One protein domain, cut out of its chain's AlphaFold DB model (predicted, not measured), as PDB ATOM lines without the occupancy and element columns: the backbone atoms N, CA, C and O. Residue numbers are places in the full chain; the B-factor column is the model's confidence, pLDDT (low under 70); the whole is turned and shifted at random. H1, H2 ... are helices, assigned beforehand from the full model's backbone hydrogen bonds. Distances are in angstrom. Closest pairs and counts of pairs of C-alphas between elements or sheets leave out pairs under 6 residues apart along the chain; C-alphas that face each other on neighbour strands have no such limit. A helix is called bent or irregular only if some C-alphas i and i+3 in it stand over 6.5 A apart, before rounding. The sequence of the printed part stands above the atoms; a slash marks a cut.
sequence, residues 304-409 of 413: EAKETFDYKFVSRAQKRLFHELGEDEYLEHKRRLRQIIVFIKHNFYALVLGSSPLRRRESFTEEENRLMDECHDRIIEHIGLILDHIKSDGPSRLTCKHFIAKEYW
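What this domain is: This is residues 304 to 409 of the 413 residues of an uncharacterized protein of Candidatus Marinimicrobia bacterium (UniProt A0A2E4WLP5). One long helix, H1, is sharply bent at residues 325 and 326 and folds back on itself as a V of two arms, H1a and H1b, with H3 alongside H1a and the short H4 near both arms. The tiny H2 lies far from the mean of the C-alphas, and residues 392 to 409 trail on with no named element. The printed part has 106 residues with four named helices, H1, H2, H3 and H4 in chain order, and no named strand; the class is all helix. It is compact, with a radius of gyration of the C-alphas of 14.6 A, and spans 39 by 34 by 20 A.

Where its parts are: H1, residues 304 to 352, was assigned as one helix by its hydrogen bonds, but is bent: C-alphas 324 and 327 are 9.3 A apart. Its arm H1a, residues 304 to 324, begins at C-alpha (166.405, 140.660, 281.956) and is 30.0 A long. H1b, residues 327 to 352, is 32.1 A long and irregular, with C-alphas 332 and 335 8.0 A apart and a kink of 70 degrees near residue 334. H2 is residues 357 to 360; it is neither bent nor irregular, but only just, as C-alphas 357 and 360 are 6.4 A apart. H3, residues 366 to 381, is 22.8 A long. H4, residues 384 to 391, ends at C-alpha (148.836, 161.481, 259.288).

How they stand to each other: H1a and H1b touch, closest at the C-alphas of Phe 322 and Tyr 330, 5.6 A apart. They run opposite ways at a steep tilt of 44 degrees. H3 touches H1a with residues 376 to 380 alone, and H1a touches H3 with residues 313 to 320 alone; the closest C-alphas, of Ala 317 and Ile 380, are 6.0 A apart. H1a and H3 run the same way at a shallow tilt of 23 degrees. H1b and H3 are near each other. H4 is close but not clearly touching H1b, with the closest C-alphas, of Ile 340 and Ile 386, 7.7 A apart. It is also close but not clearly touching H1a, where the closest C-alphas, of Leu 321 and Leu 387, are 7.9 A apart. H3 and H4 meet only through their link. H2 is apart from H1b, H3 and H4, and only just apart from H1a, at 8.0 A. In H3 and H4 every O i to N i+4 pair is within hydrogen-bond range, in H1a 16 of 17 and in H1b 20 of 22; H2 is too short for such a pair, and its one O i to N i+3 pair is not within range.

The domain as a whole: The two C-alphas farthest apart, of Glu 362 and Ser 392, are 41.0 A apart. The printed part has no cut, and the links H1 to H2, H2 to H3 and H3 to H4 are tight. The mean pLDDT of the printed part is 71.3; the model's confidence is under 70 at residues 347, 349 to 364, 384 and 389 to 409.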
ATOM      1  N   GLU A 304     165.720 139.380 282.165       77.50
ATOM      2  CA  GLU A 304     166.405 140.660 281.956       77.50
ATOM      3  C   GLU A 304     166.952 140.821 280.536       77.50
ATOM      4  O   GLU A 304     166.772 141.878 279.930       77.50
ATOM      5  N   ALA A 305     167.574 139.780 279.975       73.94
ATOM      6  CA  ALA A 305     168.126 139.829 278.623       73.94
ATOM      7  C   ALA A 305     167.017 140.081 277.595       73.94
ATOM      8  O   ALA A 305     167.145 140.938 276.717       73.94
ATOM      9  N   LYS A 306     165.886 139.387 277.749       74.88
ATOM     10  CA  LYS A 306     164.711 139.577 276.901       74.88
ATOM     11  C   LYS A 306     164.089 140.967 277.090       74.88
ATOM     12  O   LYS A 306     163.719 141.601 276.110       74.88
ATOM     13  N   GLU A 307     163.955 141.449 278.321       80.25
ATOM     14  CA  GLU A 307     163.348 142.759 278.587       80.25
ATOM     15  C   GLU A 307     164.224 143.907 278.065       80.25
ATOM     16  O   GLU A 307     163.723 144.830 277.424       80.25
ATOM     17  N   THR A 308     165.541 143.801 278.254       82.00
ATOM     18  CA  THR A 308     166.547 144.737 277.724       82.00
ATOM     19  C   THR A 308     166.403 144.853 276.219       82.00
ATOM     20  O   THR A 308     166.306 145.947 275.659       82.00
ATOM     21  N   PHE A 309     166.328 143.702 275.570       78.12
ATOM     22  CA  PHE A 309     166.184 143.575 274.137       78.12
ATOM     23  C   PHE A 309     164.866 144.162 273.610       78.12
ATOM     24  O   PHE A 309     164.867 145.020 272.722       78.12
ATOM     25  N   ASP A 310     163.738 143.759 274.202       79.44
ATOM     26  CA  ASP A 310     162.407 144.266 273.873       79.44
ATOM     27  C   ASP A 310     162.342 145.792 274.001       79.44
ATOM     28  O   ASP A 310     161.734 146.470 273.162       79.44
ATOM     29  N   TYR A 311     162.935 146.325 275.066       87.19
ATOM     30  CA  TYR A 311     162.889 147.743 275.364       87.19
ATOM     31  C   TYR A 311     163.836 148.564 274.491       87.19
ATOM     32  O   TYR A 311     163.479 149.678 274.106       87.19
ATOM     33  N   LYS A 312     164.995 148.020 274.108       88.12
ATOM     34  CA  LYS A 312     165.951 148.676 273.205       88.12
ATOM     35  C   LYS A 312     165.290 149.084 271.888       88.12
ATOM     36  O   LYS A 312     165.334 150.261 271.525       88.12
ATOM     37  N   PHE A 313     164.570 148.165 271.236       86.75
ATOM     38  CA  PHE A 313     163.801 148.474 270.022       86.75
ATOM     39  C   PHE A 313     162.779 149.595 270.255       86.75
ATOM     40  O   PHE A 313     162.715 150.565 269.498       86.75
ATOM     41  N   VAL A 314     161.986 149.480 271.326       88.56
ATOM     42  CA  VAL A 314     160.941 150.459 271.657       88.56
ATOM     43  C   VAL A 314     161.546 151.840 271.907       88.56
ATOM     44  O   VAL A 314     161.040 152.829 271.381       88.56
ATOM     45  N   SER A 315     162.635 151.906 272.672       91.50
ATOM     46  CA  SER A 315     163.368 153.126 273.016       91.50
ATOM     47  C   SER A 315     163.896 153.828 271.763       91.50
ATOM     48  O   SER A 315     163.648 155.025 271.583       91.50
ATOM     49  N   ARG A 316     164.542 153.088 270.849       91.12
ATOM     50  CA  ARG A 316     165.044 153.627 269.575       91.12
ATOM     51  C   ARG A 316     163.925 154.127 268.669       91.12
ATOM     52  O   ARG A 316     163.981 155.261 268.190       91.12
ATOM     53  N   ALA A 317     162.882 153.317 268.480       89.88
ATOM     54  CA  ALA A 317     161.727 153.676 267.665       89.88
ATOM     55  C   ALA A 317     161.038 154.941 268.199       89.88
ATOM     56  O   ALA A 317     160.762 155.872 267.443       89.88
ATOM     57  N   GLN A 318     160.817 155.016 269.516       91.62
ATOM     58  CA  GLN A 318     160.238 156.193 270.162       91.62
ATOM     59  C   GLN A 318     161.110 157.438 269.994       91.62
ATOM     60  O   GLN A 318     160.563 158.491 269.682       91.62
ATOM     61  N   LYS A 319     162.434 157.323 270.168       93.06
ATOM     62  CA  LYS A 319     163.369 158.442 269.988       93.06
ATOM     63  C   LYS A 319     163.341 158.973 268.555       93.06
ATOM     64  O   LYS A 319     163.251 160.181 268.357       93.06
ATOM     65  N   ARG A 320     163.376 158.080 267.560       91.12
ATOM     66  CA  ARG A 320     163.307 158.461 266.142       91.12
ATOM     67  C   ARG A 320     161.989 159.166 265.822       91.12
ATOM     68  O   ARG A 320     162.010 160.238 265.232       91.12
ATOM     69  N   LEU A 321     160.861 158.608 266.260       90.25
ATOM     70  CA  LEU A 321     159.537 159.206 266.051       90.25
ATOM     71  C   LEU A 321     159.386 160.552 266.770       90.25
ATOM     72  O   LEU A 321     158.813 161.474 266.205       90.25
ATOM     73  N   PHE A 322     159.923 160.687 267.983       93.06
ATOM     74  CA  PHE A 322     159.945 161.956 268.713       93.06
ATOM     75  C   PHE A 322     160.714 163.039 267.949       93.06
ATOM     76  O   PHE A 322     160.241 164.164 267.843       93.06
ATOM     77  N   HIS A 323     161.871 162.692 267.379       91.38
ATOM     78  CA  HIS A 323     162.667 163.620 266.576       91.38
ATOM     79  C   HIS A 323     161.941 164.071 265.297       91.38
ATOM     80  O   HIS A 323     162.017 165.238 264.933       91.38
ATOM     81  N   GLU A 324     161.246 163.162 264.610       89.06
ATOM     82  CA  GLU A 324     160.537 163.471 263.356       89.06
ATOM     83  C   GLU A 324     159.243 164.278 263.566       89.06
ATOM     84  O   GLU A 324     158.883 165.094 262.721       89.06
ATOM     85  N   LEU A 325     158.534 164.047 264.675       89.44
ATOM     86  CA  LEU A 325     157.255 164.699 264.986       89.44
ATOM     87  C   LEU A 325     157.419 166.006 265.776       89.44
ATOM     88  O   LEU A 325     156.565 166.884 265.724       89.44
ATOM     89  N   GLY A 326     158.496 166.131 266.550       91.75
ATOM     90  CA  GLY A 326     158.573 167.129 267.611       91.75
ATOM     91  C   GLY A 326     157.703 166.759 268.818       91.75
ATOM     92  O   GLY A 326     156.938 165.793 268.805       91.75
ATOM     93  N   GLU A 327     157.855 167.511 269.910       90.50
ATOM     94  CA  GLU A 327     157.275 167.144 271.207       90.50
ATOM     95  C   GLU A 327     155.739 167.149 271.202       90.50
ATOM     96  O   GLU A 327     155.136 166.171 271.643       90.50
ATOM     97  N   ASP A 328     155.111 168.202 270.680       90.19
ATOM     98  CA  ASP A 328     153.654 168.371 270.745       90.19
ATOM     99  C   ASP A 328     152.914 167.283 269.944       90.19
ATOM    100  O   ASP A 328     152.072 166.571 270.497       90.19
ATOM    101  N   GLU A 329     153.295 167.072 268.678       89.31
ATOM    102  CA  GLU A 329     152.696 166.045 267.806       89.31
ATOM    103  C   GLU A 329     153.014 164.625 268.318       89.31
ATOM    104  O   GLU A 329     152.157 163.731 268.306       89.31
ATOM    105  N   TYR A 330     154.219 164.400 268.865       91.06
ATOM    106  CA  TYR A 330     154.548 163.128 269.511       91.06
ATOM    107  C   TYR A 330     153.636 162.848 270.707       91.06
ATOM    108  O   TYR A 330     153.163 161.719 270.859       91.06
ATOM    109  N   LEU A 331     153.401 163.833 271.577       88.06
ATOM    110  CA  LEU A 331     152.567 163.665 272.768       88.06
ATOM    111  C   LEU A 331     151.102 163.428 272.405       88.06
ATOM    112  O   LEU A 331     150.482 162.535 272.992       88.06
ATOM    113  N   GLU A 332     150.589 164.138 271.402       85.88
ATOM    114  CA  GLU A 332     149.246 163.936 270.854       85.88
ATOM    115  C   GLU A 332     149.046 162.492 270.358       85.88
ATOM    116  O   GLU A 332     148.027 161.849 270.637       85.88
ATOM    117  N   HIS A 333     150.052 161.929 269.686       85.38
ATOM    118  CA  HIS A 333     149.972 160.592 269.092       85.38
ATOM    119  C   HIS A 333     150.634 159.478 269.912       85.38
ATOM    120  O   HIS A 333     150.575 158.309 269.518       85.38
ATOM    121  N   LYS A 334     151.199 159.775 271.088       85.69
ATOM    122  CA  LYS A 334     152.039 158.864 271.894       85.69
ATOM    123  C   LYS A 334     151.424 157.486 272.113       85.69
ATOM    124  O   LYS A 334     152.103 156.464 272.004       85.69
ATOM    125  N   ARG A 335     150.122 157.433 272.423       79.75
ATOM    126  CA  ARG A 335     149.409 156.165 272.652       79.75
ATOM    127  C   ARG A 335     149.304 155.334 271.372       79.75
ATOM    128  O   ARG A 335     149.562 154.133 271.426       79.75
ATOM    129  N   ARG A 336     148.958 155.968 270.246       78.06
ATOM    130  CA  ARG A 336     148.875 155.323 268.926       78.06
ATOM    131  C   ARG A 336     150.261 154.842 268.501       78.06
ATOM    132  O   ARG A 336     150.421 153.661 268.226       78.06
ATOM    133  N   LEU A 337     151.276 155.705 268.586       84.69
ATOM    134  CA  LEU A 337     152.678 155.375 268.307       84.69
ATOM    135  C   LEU A 337     153.132 154.139 269.092       84.69
ATOM    136  O   LEU A 337     153.626 153.183 268.503       84.69
ATOM    137  N   ARG A 338     152.890 154.096 270.411       83.12
ATOM    138  CA  ARG A 338     153.254 152.940 271.247       83.12
ATOM    139  C   ARG A 338     152.586 151.645 270.778       83.12
ATOM    140  O   ARG A 338     153.243 150.610 270.776       83.12
ATOM    141  N   GLN A 339     151.313 151.684 270.384       77.25
ATOM    142  CA  GLN A 339     150.609 150.503 269.869       77.25
ATOM    143  C   GLN A 339     151.220 150.007 268.554       77.25
ATOM    144  O   GLN A 339     151.448 148.808 268.414       77.25
ATOM    145  N   ILE A 340     151.532 150.919 267.630       77.88
ATOM    146  CA  ILE A 340     152.166 150.581 266.351       77.88
ATOM    147  C   ILE A 340     153.561 149.989 266.585       77.88
ATOM    148  O   ILE A 340     153.875 148.935 266.042       77.88
ATOM    149  N   ILE A 341     154.372 150.612 267.444       83.19
ATOM    150  CA  ILE A 341     155.714 150.118 267.789       83.19
ATOM    151  C   ILE A 341     155.629 148.709 268.380       83.19
ATOM    152  O   ILE A 341     156.371 147.830 267.959       83.19
ATOM    153  N   VAL A 342     154.710 148.460 269.320       77.62
ATOM    154  CA  VAL A 342     154.521 147.123 269.911       77.62
ATOM    155  C   VAL A 342     154.058 146.106 268.863       77.62
ATOM    156  O   VAL A 342     154.494 144.956 268.901       77.62
ATOM    157  N   PHE A 343     153.213 146.517 267.918       74.56
ATOM    158  CA  PHE A 343     152.773 145.662 266.822       74.56
ATOM    159  C   PHE A 343     153.932 145.286 265.888       74.56
ATOM    160  O   PHE A 343     154.138 144.102 265.625       74.56
ATOM    161  N   ILE A 344     154.720 146.263 265.433       76.44
ATOM    162  CA  ILE A 344     155.899 146.030 264.581       76.44
ATOM    163  C   ILE A 344     156.893 145.142 265.308       76.44
ATOM    164  O   ILE A 344     157.325 144.139 264.750       76.44
ATOM    165  N   LYS A 345     157.166 145.469 266.576       78.19
ATOM    166  CA  LYS A 345     157.978 144.660 267.474       78.19
ATOM    167  C   LYS A 345     157.518 143.202 267.396       78.19
ATOM    168  O   LYS A 345     158.282 142.348 266.974       78.19
ATOM    169  N   HIS A 346     156.256 142.923 267.724       70.88
ATOM    170  CA  HIS A 346     155.709 141.563 267.750       70.88
ATOM    171  C   HIS A 346     155.808 140.822 266.406       70.88
ATOM    172  O   HIS A 346     156.177 139.650 266.391       70.88
ATOM    173  N   ASN A 347     155.519 141.488 265.283       68.31
ATOM    174  CA  ASN A 347     155.623 140.867 263.957       68.31
ATOM    175  C   ASN A 347     157.076 140.593 263.572       68.31
ATOM    176  O   ASN A 347     157.364 139.542 263.012       68.31
ATOM    177  N   PHE A 348     157.993 141.496 263.917       70.50
ATOM    178  CA  PHE A 348     159.416 141.264 263.743       70.50
ATOM    179  C   PHE A 348     159.862 139.997 264.491       70.50
ATOM    180  O   PHE A 348     160.513 139.144 263.890       70.50
ATOM    181  N   TYR A 349     159.434 139.811 265.750       66.56
ATOM    182  CA  TYR A 349     159.689 138.557 266.476       66.56
ATOM    183  C   TYR A 349     159.120 137.350 265.733       66.56
ATOM    184  O   TYR A 349     159.810 136.353 265.584       66.56
ATOM    185  N   ALA A 350     157.876 137.417 265.266       62.62
ATOM    186  CA  ALA A 350     157.262 136.283 264.582       62.62
ATOM    187  C   ALA A 350     157.991 135.909 263.275       62.62
ATOM    188  O   ALA A 350     158.143 134.723 262.988       62.62
ATOM    189  N   LEU A 351     158.443 136.907 262.508       59.69
ATOM    190  CA  LEU A 351     159.025 136.732 261.173       59.69
ATOM    191  C   LEU A 351     160.516 136.382 261.198       59.69
ATOM    192  O   LEU A 351     160.947 135.496 260.469       59.69
ATOM    193  N   VAL A 352     161.309 137.076 262.016       58.34
ATOM    194  CA  VAL A 352     162.765 136.862 262.077       58.34
ATOM    195  C   VAL A 352     163.111 135.700 263.001       58.34
ATOM    196  O   VAL A 352     164.115 135.020 262.807       58.34
ATOM    197  N   LEU A 353     162.253 135.425 263.984       59.12
ATOM    198  CA  LEU A 353     162.514 134.469 265.051       59.12
ATOM    199  C   LEU A 353     161.456 133.367 265.008       59.12
ATOM    200  O   LEU A 353     160.666 133.214 265.942       59.12
ATOM    201  N   GLY A 354     161.443 132.639 263.883       50.09
ATOM    202  CA  GLY A 354     160.491 131.579 263.545       50.09
ATOM    203  C   GLY A 354     160.006 130.804 264.770       50.09
ATOM    204  O   GLY A 354     160.751 130.031 265.365       50.09
ATOM    205  N   SER A 355     158.763 131.090 265.162       46.81
ATOM    206  CA  SER A 355     157.964 130.407 266.188       46.81
ATOM    207  C   SER A 355     158.737 129.858 267.404       46.81
ATOM    208  O   SER A 355     158.919 128.657 267.568       46.81
ATOM    209  N   SER A 356     159.062 130.758 268.345       48.59
ATOM    210  CA  SER A 356     159.233 130.479 269.790       48.59
ATOM    211  C   SER A 356     160.587 130.033 270.409       48.59
ATOM    212  O   SER A 356     160.597 129.904 271.640       48.59
ATOM    213  N   PRO A 357     161.748 129.889 269.733       44.00
ATOM    214  CA  PRO A 357     162.984 129.501 270.433       44.00
ATOM    215  C   PRO A 357     163.465 130.545 271.453       44.00
ATOM    216  O   PRO A 357     164.049 130.196 272.472       44.00
ATOM    217  N   LEU A 358     163.189 131.833 271.220       47.44
ATOM    218  CA  LEU A 358     163.701 132.932 272.052       47.44
ATOM    219  C   LEU A 358     162.833 133.293 273.253       47.44
ATOM    220  O   LEU A 358     163.292 133.984 274.156       47.44
ATOM    221  N   ARG A 359     161.590 132.801 273.317       48.53
ATOM    222  CA  ARG A 359     160.704 133.046 274.469       48.53
ATOM    223  C   ARG A 359     161.257 132.449 275.769       48.53
ATOM    224  O   ARG A 359     160.825 132.855 276.841       48.53
ATOM    225  N   ARG A 360     162.168 131.476 275.653       49.56
ATOM    226  CA  ARG A 360     162.722 130.679 276.755       49.56
ATOM    227  C   ARG A 360     164.249 130.751 276.858       49.56
ATOM    228  O   ARG A 360     164.819 130.000 277.639       49.56
ATOM    229  N   ARG A 361     164.925 131.600 276.072       55.22
ATOM    230  CA  ARG A 361     166.383 131.734 276.181       55.22
ATOM    231  C   ARG A 361     166.749 132.692 277.298       55.22
ATOM    232  O   ARG A 361     166.291 133.828 277.316       55.22
ATOM    233  N   GLU A 362     167.606 132.229 278.195       57.84
ATOM    234  CA  GLU A 362     168.177 133.034 279.280       57.84
ATOM    235  C   GLU A 362     169.188 134.069 278.757       57.84
ATOM    236  O   GLU A 362     169.363 135.116 279.369       57.84
ATOM    237  N   SER A 363     169.799 133.822 277.590       61.47
ATOM    238  CA  SER A 363     170.784 134.717 276.974       61.47
ATOM    239  C   SER A 363     170.829 134.596 275.446       61.47
ATOM    240  O   SER A 363     170.638 133.509 274.893       61.47
ATOM    241  N   PHE A 364     171.153 135.703 274.775       68.25
ATOM    242  CA  PHE A 364     171.500 135.764 273.350       68.25
ATOM    243  C   PHE A 364     173.019 135.687 273.165       68.25
ATOM    244  O   PHE A 364     173.765 136.202 274.000       68.25
ATOM    245  N   THR A 365     173.487 135.089 272.069       74.25
ATOM    246  CA  THR A 365     174.906 135.175 271.683       74.25
ATOM    247  C   THR A 365     175.259 136.589 271.205       74.25
ATOM    248  O   THR A 365     174.387 137.356 270.797       74.25
ATOM    249  N   GLU A 366     176.542 136.959 271.231       77.44
ATOM    250  CA  GLU A 366     176.998 138.263 270.717       77.44
ATOM    251  C   GLU A 366     176.635 138.479 269.241       77.44
ATOM    252  O   GLU A 366     176.242 139.579 268.857       77.44
ATOM    253  N   GLU A 367     176.724 137.427 268.425       74.81
ATOM    254  CA  GLU A 367     176.377 137.488 267.004       74.81
ATOM    255  C   GLU A 367     174.874 137.712 266.798       74.81
ATOM    256  O   GLU A 367     174.477 138.552 265.995       74.81
ATOM    257  N   GLU A 368     174.032 137.024 267.575       72.81
ATOM    258  CA  GLU A 368     172.582 137.236 267.555       72.81
ATOM    259  C   GLU A 368     172.222 138.657 267.999       72.81
ATOM    260  O   GLU A 368     171.382 139.288 267.365       72.81
ATOM    261  N   ASN A 369     172.883 139.191 269.031       75.12
ATOM    262  CA  ASN A 369     172.691 140.580 269.456       75.12
ATOM    263  C   ASN A 369     173.083 141.580 268.358       75.12
ATOM    264  O   ASN A 369     172.364 142.555 268.143       75.12
ATOM    265  N   ARG A 370     174.185 141.335 267.635       80.06
ATOM    266  CA  ARG A 370     174.624 142.200 266.529       80.06
ATOM    267  C   ARG A 370     173.637 142.174 265.364       80.06
ATOM    268  O   ARG A 370     173.190 143.232 264.933       80.06
ATOM    269  N   LEU A 371     173.262 140.983 264.898       74.44
ATOM    270  CA  LEU A 371     172.281 140.814 263.820       74.44
ATOM    271  C   LEU A 371     170.960 141.511 264.162       74.44
ATOM    272  O   LEU A 371     170.330 142.156 263.329       74.44
ATOM    273  N   MET A 372     170.553 141.397 265.420       73.81
ATOM    274  CA  MET A 372     169.353 142.032 265.926       73.81
ATOM    275  C   MET A 372     169.422 143.556 265.944       73.81
ATOM    276  O   MET A 372     168.446 144.209 265.572       73.81
ATOM    277  N   ASP A 373     170.555 144.125 266.348       79.75
ATOM    278  CA  ASP A 373     170.772 145.569 266.275       79.75
ATOM    279  C   ASP A 373     170.715 146.067 264.826       79.75
ATOM    280  O   ASP A 373     170.016 147.041 264.550       79.75
ATOM    281  N   GLU A 374     171.336 145.349 263.887       80.38
ATOM    282  CA  GLU A 374     171.253 145.665 262.455       80.38
ATOM    283  C   GLU A 374     169.807 145.609 261.934       80.38
ATOM    284  O   GLU A 374     169.375 146.463 261.155       80.38
ATOM    285  N   CYS A 375     169.025 144.621 262.378       75.62
ATOM    286  CA  CYS A 375     167.605 144.531 262.057       75.62
ATOM    287  C   CYS A 375     166.799 145.705 262.626       75.62
ATOM    288  O   CYS A 375     165.958 146.265 261.918       75.62
ATOM    289  N   HIS A 376     167.033 146.080 263.887       82.38
ATOM    290  CA  HIS A 376     166.380 147.238 264.492       82.38
ATOM    291  C   HIS A 376     166.669 148.500 263.686       82.38
ATOM    292  O   HIS A 376     165.730 149.216 263.336       82.38
ATOM    293  N   ASP A 377     167.935 148.738 263.348       82.44
ATOM    294  CA  ASP A 377     168.359 149.938 262.632       82.44
ATOM    295  C   ASP A 377     167.695 150.019 261.248       82.44
ATOM    296  O   ASP A 377     167.088 151.042 260.927       82.44
ATOM    297  N   ARG A 378     167.639 148.909 260.498       80.19
ATOM    298  CA  ARG A 378     166.899 148.837 259.221       80.19
ATOM    299  C   ARG A 378     165.409 149.156 259.365       80.19
ATOM    300  O   ARG A 378     164.832 149.833 258.521       80.19
ATOM    301  N   ILE A 379     164.748 148.681 260.421       77.81
ATOM    302  CA  ILE A 379     163.321 148.985 260.652       77.81
ATOM    303  C   ILE A 379     163.136 150.464 261.000       77.81
ATOM    304  O   ILE A 379     162.181 151.098 260.549       77.81
ATOM    305  N   ILE A 380     164.048 151.016 261.799       81.81
ATOM    306  CA  ILE A 380     164.026 152.418 262.222       81.81
ATOM    307  C   ILE A 380     164.265 153.357 261.031       81.81
ATOM    308  O   ILE A 380     163.643 154.420 260.970       81.81
ATOM    309  N   GLU A 381     165.090 152.970 260.056       80.88
ATOM    310  CA  GLU A 381     165.269 153.711 258.795       80.88
ATOM    311  C   GLU A 381     163.946 153.875 258.032       80.88
ATOM    312  O   GLU A 381     163.677 154.933 257.461       80.88
ATOM    313  N   HIS A 382     163.069 152.872 258.097       77.44
ATOM    314  CA  HIS A 382     161.756 152.882 257.448       77.44
ATOM    315  C   HIS A 382     160.618 153.386 258.345       77.44
ATOM    316  O   HIS A 382     159.449 153.340 257.948       77.44
ATOM    317  N   ILE A 383     160.920 153.919 259.533       75.50
ATOM    318  CA  ILE A 383     159.890 154.350 260.486       75.50
ATOM    319  C   ILE A 383     159.022 155.500 259.957       75.50
ATOM    320  O   ILE A 383     157.910 155.694 260.442       75.50
ATOM    321  N   GLY A 384     159.488 156.229 258.933       69.50
ATOM    322  CA  GLY A 384     158.707 157.255 258.231       69.50
ATOM    323  C   GLY A 384     157.382 156.730 257.663       69.50
ATOM    324  O   GLY A 384     156.388 157.446 257.687       69.50
ATOM    325  N   LEU A 385     157.309 155.444 257.296       71.31
ATOM    326  CA  LEU A 385     156.059 154.803 256.865       71.31
ATOM    327  C   LEU A 385     154.989 154.793 257.975       71.31
ATOM    328  O   LEU A 385     153.791 154.839 257.697       71.31
ATOM    329  N   ILE A 386     155.406 154.765 259.247       70.19
ATOM    330  CA  ILE A 386     154.491 154.898 260.391       70.19
ATOM    331  C   ILE A 386     153.903 156.310 260.443       70.19
ATOM    332  O   ILE A 386     152.727 156.468 260.771       70.19
ATOM    333  N   LEU A 387     154.701 157.330 260.125       72.00
ATOM    334  CA  LEU A 387     154.268 158.726 260.152       72.00
ATOM    335  C   LEU A 387     153.196 158.984 259.094       72.00
ATOM    336  O   LEU A 387     152.151 159.549 259.418       72.00
ATOM    337  N   ASP A 388     153.401 158.485 257.875       71.94
ATOM    338  CA  ASP A 388     152.419 158.577 256.786       71.94
ATOM    339  C   ASP A 388     151.091 157.907 257.172       71.94
ATOM    340  O   ASP A 388     150.003 158.433 256.916       71.94
ATOM    341  N   HIS A 389     151.161 156.771 257.869       67.56
ATOM    342  CA  HIS A 389     149.981 156.073 258.376       67.56
ATOM    343  C   HIS A 389     149.243 156.846 259.486       67.56
ATOM    344  O   HIS A 389     148.013 156.820 259.553       67.56
ATOM    345  N   ILE A 390     149.972 157.527 260.376       67.44
ATOM    346  CA  ILE A 390     149.373 158.337 261.449       67.44
ATOM    347  C   ILE A 390     148.683 159.570 260.869       67.44
ATOM    348  O   ILE A 390     147.545 159.851 261.241       67.44
ATOM    349  N   LYS A 391     149.338 160.251 259.922       69.62
ATOM    350  CA  LYS A 391     148.836 161.481 259.288       69.62
ATOM    351  C   LYS A 391     147.662 161.242 258.337       69.62
ATOM    352  O   LYS A 391     146.842 162.134 258.152       69.62
ATOM    353  N   SER A 392     147.549 160.046 257.762       65.75
ATOM    354  CA  SER A 392     146.433 159.663 256.877       65.75
ATOM    355  C   SER A 392     145.180 159.171 257.612       65.75
ATOM    356  O   SER A 392     144.229 158.736 256.967       65.75
ATOM    357  N   ASP A 393     145.172 159.226 258.947       56.66
ATOM    358  CA  ASP A 393     144.099 158.705 259.800       56.66
ATOM    359  C   ASP A 393     143.727 157.243 259.472       56.66
ATOM    360  O   ASP A 393     142.564 156.839 259.446       56.66
ATOM    361  N   GLY A 394     144.756 156.425 259.202       54.72
ATOM    362  CA  GLY A 394     144.603 155.017 258.833       54.72
ATOM    363  C   GLY A 394     143.871 154.172 259.893       54.72
ATOM    364  O   GLY A 394     143.681 154.618 261.029       54.72
ATOM    365  N   PRO A 395     143.451 152.937 259.558       46.06
ATOM    366  CA  PRO A 395     142.619 152.105 260.425       46.06
ATOM    367  C   PRO A 395     143.193 151.953 261.839       46.06
ATOM    368  O   PRO A 395     144.379 151.703 262.033       46.06
ATOM    369  N   SER A 396     142.321 152.018 262.851       45.00
ATOM    370  CA  SER A 396     142.682 151.937 264.277       45.00
ATOM    371  C   SER A 396     143.285 150.592 264.714       45.00
ATOM    372  O   SER A 396     143.598 150.406 265.891       45.00
ATOM    373  N   ARG A 397     143.387 149.625 263.798       43.41
ATOM    374  CA  ARG A 397     143.939 148.291 264.021       43.41
ATOM    375  C   ARG A 397     144.799 147.914 262.821       43.41
ATOM    376  O   ARG A 397     144.283 147.628 261.746       43.41
ATOM    377  N   LEU A 398     146.107 147.910 263.034       47.66
ATOM    378  CA  LEU A 398     147.066 147.404 262.066       47.66
ATOM    379  C   LEU A 398     147.074 145.875 262.094       47.66
ATOM    380  O   LEU A 398     147.029 145.254 263.156       47.66
ATOM    381  N   THR A 399     147.127 145.282 260.911       48.97
ATOM    382  CA  THR A 399     147.338 143.846 260.691       48.97
ATOM    383  C   THR A 399     148.599 143.660 259.856       48.97
ATOM    384  O   THR A 399     149.079 144.615 259.245       48.97
ATOM    385  N   CYS A 400     149.136 142.440 259.808       44.19
ATOM    386  CA  CYS A 400     150.309 142.100 258.995       44.19
ATOM    387  C   CYS A 400     150.130 142.523 257.522       44.19
ATOM    388  O   CYS A 400     151.067 143.032 256.909       44.19
ATOM    389  N   LYS A 401     148.891 142.464 257.008       44.44
ATOM    390  CA  LYS A 401     148.484 142.921 255.668       44.44
ATOM    391  C   LYS A 401     148.822 144.396 255.370       44.44
ATOM    392  O   LYS A 401     148.912 144.774 254.214       44.44
ATOM    393  N   HIS A 402     149.038 145.247 256.374       48.72
ATOM    394  CA  HIS A 402     149.413 146.651 256.148       48.72
ATOM    395  C   HIS A 402     150.918 146.864 255.918       48.72
ATOM    396  O   HIS A 402     151.309 147.938 255.475       48.72
ATOM    397  N   PHE A 403     151.751 145.869 256.232       46.09
ATOM    398  CA  PHE A 403     153.216 145.980 256.181       46.09
ATOM    399  C   PHE A 403     153.869 144.958 255.252       46.09
ATOM    400  O   PHE A 403     155.018 145.132 254.860       46.09
ATOM    401  N   ILE A 404     153.144 143.900 254.896       45.09
ATOM    402  CA  ILE A 404     153.578 142.903 253.925       45.09
ATOM    403  C   ILE A 404     153.042 143.338 252.558       45.09
ATOM    404  O   ILE A 404     151.831 143.511 252.405       45.09
ATOM    405  N   ALA A 405     153.925 143.541 251.573       44.78
ATOM    406  CA  ALA A 405     153.503 143.890 250.216       44.78
ATOM    407  C   ALA A 405     152.598 142.790 249.639       44.78
ATOM    408  O   ALA A 405     152.773 141.612 249.954       44.78
ATOM    409  N   LYS A 406     151.613 143.173 248.815       47.81
ATOM    410  CA  LYS A 406     150.591 142.245 248.301       47.81
ATOM    411  C   LYS A 406     151.190 141.041 247.574       47.81
ATOM    412  O   LYS A 406     150.592 139.976 247.612       47.81
ATOM    413  N   GLU A 407     152.355 141.189 246.945       48.28
ATOM    414  CA  GLU A 407     153.060 140.078 246.289       48.28
ATOM    415  C   GLU A 407     153.551 138.972 247.239       48.28
ATOM    416  O   GLU A 407     153.817 137.864 246.784       48.28
ATOM    417  N   TYR A 408     153.657 139.251 248.540       43.53
ATOM    418  CA  TYR A 408     154.015 138.270 249.569       43.53
ATOM    419  C   TYR A 408     152.797 137.723 250.307       43.53
ATOM    420  O   TYR A 408     152.947 136.938 251.243       43.53
ATOM    421  N   TRP A 409     151.592 138.149 249.929       42.94
ATOM    422  CA  TRP A 409     150.392 137.492 250.415       42.94
ATOM    423  C   TRP A 409     150.322 136.179 249.650       42.94
ATOM    424  O   TRP A 409     150.268 136.183 248.417       42.94
TER     425      TRP A 409